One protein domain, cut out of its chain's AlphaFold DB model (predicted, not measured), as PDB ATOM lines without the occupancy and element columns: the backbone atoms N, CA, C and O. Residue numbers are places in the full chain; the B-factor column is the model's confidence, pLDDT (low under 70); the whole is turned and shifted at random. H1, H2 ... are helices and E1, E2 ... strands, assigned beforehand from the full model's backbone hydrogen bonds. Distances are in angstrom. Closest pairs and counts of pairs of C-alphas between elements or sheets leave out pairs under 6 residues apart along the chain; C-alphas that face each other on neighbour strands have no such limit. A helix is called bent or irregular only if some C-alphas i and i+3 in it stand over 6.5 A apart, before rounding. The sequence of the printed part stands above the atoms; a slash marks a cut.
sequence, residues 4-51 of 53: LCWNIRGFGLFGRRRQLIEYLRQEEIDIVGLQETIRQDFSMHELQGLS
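This is residues 4 to 51 of the 53 residues of an uncharacterized protein of Aegilops tauschii subsp. strangulata (UniProt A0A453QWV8). A pair of parallel strands, E1 and E2, and the helix H1 form an elongated ring in which the backbone runs out along E1, comes back along H1 opposite the strands, and runs out again along E2; from the far end of E2 a thin arm leads away, and its tip, residues 41 to 51 with the short helix H2, sticks out free of this body. The arm makes much of the length, and the body without the free residues 41 to 51 spans 30 by 19 by 8 A. The printed part has 48 residues with two named helices and two named strands, in the order E1, H1, E2, H2 along the chain; the class is mixed, helices and strands, and the one sheet, order E1, E2, is parallel. The whole is loose, with a radius of gyration of the C-alphas of 13.8 A, and the C-alphas span 42 by 18 by 11 A along their three main axes.

The sheet is made of E1, residues 4 to 7, and E2, residues 31 to 35. E1 is 10.1 A long from first to last C-alpha and begins at C-alpha 4, at (127.145, 111.422, 220.167). E2, the longest strand with 5 residues, measures 13.6 A from the C-alpha of Ile 31 to that of Gln 35. Between them in the chain stands H1, residues 14 to 26, the longest helix with 13 residues; it measures 18.6 A, from C-alpha 14 at (144.621, 119.536, 226.092) to C-alpha 26 at (137.376, 104.472, 217.913). The last element is H2, residues 44 to 50, which is 10.0 A long and ends at C-alpha 50, at (142.567, 135.928, 235.895).

E1 and E2 are parallel neighbours, with 11 degrees between their N-to-C directions. Along the pair, C-alphas that face each other are those of Leu 4 and Val 32, 4.8 A apart, and at the other end those of Asn 7 and Gln 35, 4.4 A apart. N 6 and O 33 are within hydrogen-bond range at 2.9 A, and so are N 33 and O 4 at 2.8 A. E1, H1 and E2 form a strand-helix-strand unit, two parallel neighbour strands with a helix between them in the chain, and its crossover is right-handed. The link from E1 to H1, residues 8 to 13, is short, with 6 residues. The link from H1 to E2, residues 27 to 30, is tight, with 4 residues. Beyond E2, a short link of 8 residues, 36 to 43, leads to H2. H2 is apart from H1 and from E1, with no C-alpha of the one within 8 A of the other. In H1 and H2, every O i to N i+4 pair is within hydrogen-bond range, and neither helix is bent.

The two C-alphas farthest apart are those of Glu 28, in the link between H1 and E2, and Gln 48, in H2, 41.9 A apart. The first and last printed C-alphas, those of Leu 4 and Ser 51, are 36.4 A apart. Residues 41 to 51, of which 44 to 50 belong to H2, stand free. The 37 residues of the body without them have a radius of gyration of 9.9 A. The printed part has no cut, and no link is long. In the full chain of 53 residues, the printed part begins at residue 4 and ends at residue 51. The mean pLDDT of the printed part of this predicted model is 92.5, and no printed residue is under 70. H2 has a mean of 87, and E2 a mean of 97.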
ATOM      1  N   LEU A   4     126.769 111.231 218.771       97.69
ATOM      2  CA  LEU A   4     127.145 111.422 220.167       97.69
ATOM      3  C   LEU A   4     126.726 112.812 220.646       97.69
ATOM      4  O   LEU A   4     127.163 113.814 220.089       97.69
ATOM      5  N   CYS A   5     125.954 112.876 221.729       97.38
ATOM      6  CA  CYS A   5     125.682 114.116 222.456       97.38
ATOM      7  C   CYS A   5     126.338 114.040 223.836       97.38
ATOM      8  O   CYS A   5     126.008 113.150 224.617       97.38
ATOM      9  N   TRP A   6     127.260 114.956 224.146       96.25
ATOM     10  CA  TRP A   6     128.037 114.900 225.388       96.25
ATOM     11  C   TRP A   6     128.248 116.277 226.030       96.25
ATOM     12  O   TRP A   6     128.810 117.192 225.426       96.25
ATOM     13  N   ASN A   7     127.885 116.398 227.309       94.19
ATOM     14  CA  ASN A   7     128.324 117.484 228.185       94.19
ATOM     15  C   ASN A   7     129.792 117.260 228.599       94.19
ATOM     16  O   ASN A   7     130.094 116.433 229.465       94.19
ATOM     17  N   ILE A   8     130.721 117.985 227.974       92.94
ATOM     18  CA  ILE A   8     132.168 117.785 228.116       92.94
ATOM     19  C   ILE A   8     132.835 118.912 228.909       92.94
ATOM     20  O   ILE A   8     133.584 119.748 228.396       92.94
ATOM     21  N   ARG A   9     132.637 118.879 230.227       90.19
ATOM     22  CA  ARG A   9     133.383 119.756 231.137       90.19
ATOM     23  C   ARG A   9     134.892 119.554 230.973       90.19
ATOM     24  O   ARG A   9     135.376 118.437 230.768       90.19
ATOM     25  N   GLY A  10     135.636 120.654 231.079       88.94
ATOM     26  CA  GLY A  10     137.091 120.647 230.934       88.94
ATOM     27  C   GLY A  10     137.580 120.572 229.485       88.94
ATOM     28  O   GLY A  10     138.731 120.206 229.264       88.94
ATOM     29  N   PHE A  11     136.751 120.933 228.498       93.00
ATOM     30  CA  PHE A  11     137.139 120.947 227.079       93.00
ATOM     31  C   PHE A  11     138.382 121.807 226.780       93.00
ATOM     32  O   PHE A  11     139.124 121.515 225.849       93.00
ATOM     33  N   GLY A  12     138.673 122.833 227.588       89.44
ATOM     34  CA  GLY A  12     139.905 123.624 227.458       89.44
ATOM     35  C   GLY A  12     141.197 122.841 227.742       89.44
ATOM     36  O   GLY A  12     142.269 123.225 227.272       89.44
ATOM     37  N   LEU A  13     141.121 121.721 228.469       91.44
ATOM     38  CA  LEU A  13     142.284 120.906 228.812       91.44
ATOM     39  C   LEU A  13     142.754 120.111 227.589       91.44
ATOM     40  O   LEU A  13     141.992 119.358 226.981       91.44
ATOM     41  N   PHE A  14     144.039 120.229 227.246       92.56
ATOM     42  CA  PHE A  14     144.621 119.536 226.092       92.56
ATOM     43  C   PHE A  14     144.387 118.015 226.134       92.56
ATOM     44  O   PHE A  14     143.931 117.438 225.149       92.56
ATOM     45  N   GLY A  15     144.606 117.384 227.294       94.69
ATOM     46  CA  GLY A  15     144.363 115.949 227.473       94.69
ATOM     47  C   GLY A  15     142.902 115.548 227.244       94.69
ATOM     48  O   GLY A  15     142.640 114.516 226.632       94.69
ATOM     49  N   ARG A  16     141.945 116.396 227.643       93.56
ATOM     50  CA  ARG A  16     140.510 116.138 227.454       93.56
ATOM     51  C   ARG A  16     140.123 116.166 225.975       93.56
ATOM     52  O   ARG A  16     139.387 115.296 225.523       93.56
ATOM     53  N   ARG A  17     140.658 117.125 225.209       94.94
ATOM     54  CA  ARG A  17     140.444 117.197 223.751       94.94
ATOM     55  C   ARG A  17     141.036 115.993 223.033       94.94
ATOM     56  O   ARG A  17     140.397 115.454 222.135       94.94
ATOM     57  N   ARG A  18     142.226 115.549 223.447       97.25
ATOM     58  CA  ARG A  18     142.860 114.352 222.887       97.25
ATOM     59  C   ARG A  18     142.002 113.103 223.104       97.25
ATOM     60  O   ARG A  18     141.712 112.416 222.133       97.25
ATOM     61  N   GLN A  19     141.549 112.872 224.337       95.44
ATOM     62  CA  GLN A  19     140.667 111.746 224.669       95.44
ATOM     63  C   GLN A  19     139.374 111.764 223.850       95.44
ATOM     64  O   GLN A  19     138.959 110.727 223.348       95.44
ATOM     65  N   LEU A  20     138.751 112.938 223.686       96.31
ATOM     66  CA  LEU A  20     137.559 113.068 222.851       96.31
ATOM     67  C   LEU A  20     137.844 112.627 221.410       96.31
ATOM     68  O   LEU A  20     137.095 111.829 220.866       96.31
ATOM     69  N   ILE A  21     138.919 113.124 220.792       97.12
ATOM     70  CA  ILE A  21     139.258 112.784 219.401       97.12
ATOM     71  C   ILE A  21     139.536 111.284 219.247       97.12
ATOM     72  O   ILE A  21     139.096 110.681 218.271       97.12
ATOM     73  N   GLU A  22     140.264 110.688 220.193       98.31
ATOM     74  CA  GLU A  22     140.542 109.248 220.203       98.31
ATOM     75  C   GLU A  22     139.240 108.438 220.305       98.31
ATOM     76  O   GLU A  22     139.036 107.523 219.512       98.31
ATOM     77  N   TYR A  23     138.319 108.841 221.186       97.62
ATOM     78  CA  TYR A  23     137.011 108.202 221.342       97.62
ATOM     79  C   TYR A  23     136.138 108.313 220.085       97.62
ATOM     80  O   TYR A  23     135.616 107.309 219.609       97.62
ATOM     81  N   LEU A  24     136.018 109.513 219.499       97.94
ATOM     82  CA  LEU A  24     135.216 109.723 218.287       97.94
ATOM     83  C   LEU A  24     135.705 108.862 217.114       97.94
ATOM     84  O   LEU A  24     134.891 108.400 216.319       97.94
ATOM     85  N   ARG A  25     137.025 108.650 217.012       98.25
ATOM     86  CA  ARG A  25     137.631 107.777 215.998       98.25
ATOM     87  C   ARG A  25     137.378 106.303 216.278       98.25
ATOM     88  O   ARG A  25     137.064 105.579 215.346       98.25
ATOM     89  N   GLN A  26     137.552 105.871 217.526       98.38
ATOM     90  CA  GLN A  26     137.376 104.472 217.913       98.38
ATOM     91  C   GLN A  26     135.937 103.994 217.693       98.38
ATOM     92  O   GLN A  26     135.733 102.880 217.230       98.38
ATOM     93  N   GLU A  27     134.959 104.846 218.000       98.06
ATOM     94  CA  GLU A  27     133.532 104.512 217.919       98.06
ATOM     95  C   GLU A  27     132.888 104.911 216.578       98.06
ATOM     96  O   GLU A  27     131.669 104.832 216.433       98.06
ATOM     97  N   GLU A  28     133.691 105.375 215.612       98.00
ATOM     98  CA  GLU A  28     133.234 105.787 214.276       98.00
ATOM     99  C   GLU A  28     132.016 106.730 214.347       98.00
ATOM    100  O   GLU A  28     130.960 106.492 213.755       98.00
ATOM    101  N   ILE A  29     132.133 107.794 215.151       98.44
ATOM    102  CA  ILE A  29     131.053 108.767 215.348       98.44
ATOM    103  C   ILE A  29     130.962 109.693 214.132       98.44
ATOM    104  O   ILE A  29     131.894 110.439 213.839       98.44
ATOM    105  N   ASP A  30     129.805 109.699 213.472       98.12
ATOM    106  CA  ASP A  30     129.545 110.535 212.295       98.12
ATOM    107  C   ASP A  30     129.213 111.986 212.673       98.12
ATOM    108  O   ASP A  30     129.611 112.929 211.990       98.12
ATOM    109  N   ILE A  31     128.462 112.182 213.764       97.94
ATOM    110  CA  ILE A  31     128.015 113.500 214.229       97.94
ATOM    111  C   ILE A  31     128.247 113.608 215.734       97.94
ATOM    112  O   ILE A  31     127.827 112.745 216.504       97.94
ATOM    113  N   VAL A  32     128.867 114.703 216.174       97.56
ATOM    114  CA  VAL A  32     129.075 114.994 217.596       97.56
ATOM    115  C   VAL A  32     128.475 116.345 217.980       97.56
ATOM    116  O   VAL A  32     128.774 117.373 217.375       97.56
ATOM    117  N   GLY A  33     127.639 116.348 219.017       97.56
ATOM    118  CA  GLY A  33     127.147 117.537 219.704       97.56
ATOM    119  C   GLY A  33     127.796 117.660 221.081       97.56
ATOM    120  O   GLY A  33     127.661 116.766 221.914       97.56
ATOM    121  N   LEU A  34     128.491 118.769 221.338       96.38
ATOM    122  CA  LEU A  34     129.162 119.024 222.615       96.38
ATOM    123  C   LEU A  34     128.494 120.176 223.363       96.38
ATOM    124  O   LEU A  34     128.210 121.219 222.778       96.38
ATOM    125  N   GLN A  35     128.296 120.001 224.666       95.19
ATOM    126  CA  GLN A  35     127.759 121.024 225.567       95.19
ATOM    127  C   GLN A  35     128.687 121.220 226.772       95.19
ATOM    128  O   GLN A  35     129.592 120.418 227.003       95.19
ATOM    129  N   GLU A  36     128.485 122.300 227.531       92.38
ATOM    130  CA  GLU A  36     129.309 122.653 228.705       92.38
ATOM    131  C   GLU A  36     130.825 122.736 228.401       92.38
ATOM    132  O   GLU A  36     131.671 122.456 229.252       92.38
ATOM    133  N   THR A  37     131.180 123.132 227.172       92.88
ATOM    134  CA  THR A  37     132.578 123.261 226.712       92.88
ATOM    135  C   THR A  37     133.303 124.441 227.362       92.88
ATOM    136  O   THR A  37     134.530 124.431 227.488       92.88
ATOM    137  N   ILE A  38     132.545 125.447 227.799       86.69
ATOM    138  CA  ILE A  38     133.027 126.636 228.501       86.69
ATOM    139  C   ILE A  38     132.532 126.573 229.939       86.69
ATOM    140  O   ILE A  38     131.340 126.391 230.199       86.69
ATOM    141  N   ARG A  39     133.464 126.757 230.873       82.88
ATOM    142  CA  ARG A  39     133.164 126.835 232.299       82.88
ATOM    143  C   ARG A  39     132.283 128.058 232.573       82.88
ATOM    144  O   ARG A  39     132.660 129.162 232.196       82.88
ATOM    145  N   GLN A  40     131.127 127.840 233.196       81.19
ATOM    146  CA  GLN A  40     130.168 128.905 233.516       81.19
ATOM    147  C   GLN A  40     130.471 129.558 234.870       81.19
ATOM    148  O   GLN A  40     130.358 130.772 235.003       81.19
ATOM    149  N   ASP A  41     130.944 128.767 235.836       84.88
ATOM    150  CA  ASP A  41     131.137 129.223 237.211       84.88
ATOM    151  C   ASP A  41     132.616 129.281 237.591       84.88
ATOM    152  O   ASP A  41     133.370 128.315 237.415       84.88
ATOM    153  N   PHE A  42     133.017 130.405 238.178       83.50
ATOM    154  CA  PHE A  42     134.349 130.629 238.730       83.50
ATOM    155  C   PHE A  42     134.227 130.987 240.208       83.50
ATOM    156  O   PHE A  42     133.371 131.780 240.599       83.50
ATOM    157  N   SER A  43     135.105 130.427 241.037       87.69
ATOM    158  CA  SER A  43     135.278 130.921 242.400       87.69
ATOM    159  C   SER A  43     135.942 132.298 242.383       87.69
ATOM    160  O   SER A  43     136.673 132.643 241.450       87.69
ATOM    161  N   MET A  44     135.751 133.081 243.448       89.56
ATOM    162  CA  MET A  44     136.382 134.400 243.556       89.56
ATOM    163  C   MET A  44     137.916 134.324 243.466       89.56
ATOM    164  O   MET A  44     138.540 135.177 242.843       89.56
ATOM    165  N   HIS A  45     138.517 133.268 244.020       88.19
ATOM    166  CA  HIS A  45     139.956 133.009 243.927       88.19
ATOM    167  C   HIS A  45     140.420 132.802 242.475       88.19
ATOM    168  O   HIS A  45     141.445 133.333 242.055       88.19
ATOM    169  N   GLU A  46     139.658 132.054 241.676       86.56
ATOM    170  CA  GLU A  46     139.975 131.848 240.258       86.56
ATOM    171  C   GLU A  46     139.812 133.133 239.445       86.56
ATOM    172  O   GLU A  46     140.648 133.415 238.593       86.56
ATOM    173  N   LEU A  47     138.787 133.940 239.739       87.38
ATOM    174  CA  LEU A  47     138.605 135.250 239.108       87.38
ATOM    175  C   LEU A  47     139.766 136.200 239.424       87.38
ATOM    176  O   LEU A  47     140.264 136.877 238.526       87.38
ATOM    177  N   GLN A  48     140.237 136.215 240.673       89.31
ATOM    178  CA  GLN A  48     141.412 136.993 241.075       89.31
ATOM    179  C   GLN A  48     142.666 136.563 240.305       89.31
ATOM    180  O   GLN A  48     143.404 137.418 239.831       89.31
ATOM    181  N   GLY A  49     142.866 135.257 240.101       85.69
ATOM    182  CA  GLY A  49     143.977 134.734 239.299       85.69
ATOM    183  C   GLY A  49     143.917 135.082 237.803       85.69
ATOM    184  O   GLY A  49     144.937 135.008 237.122       85.69
ATOM    185  N   LEU A  50     142.747 135.467 237.279       83.25
ATOM    186  CA  LEU A  50     142.567 135.928 235.895       83.25
ATOM    187  C   LEU A  50     142.771 137.444 235.735       83.25
ATOM    188  O   LEU A  50     142.967 137.919 234.613       83.25
ATOM    189  N   SER A  51     142.726 138.204 236.833       78.75
ATOM    190  CA  SER A  51     142.996 139.639 236.832       78.75
ATOM    191  C   SER A  51     144.494 139.870 236.631       78.75
ATOM    192  O   SER A  51     145.295 139.625 237.530       78.75
TER     193      SER A  51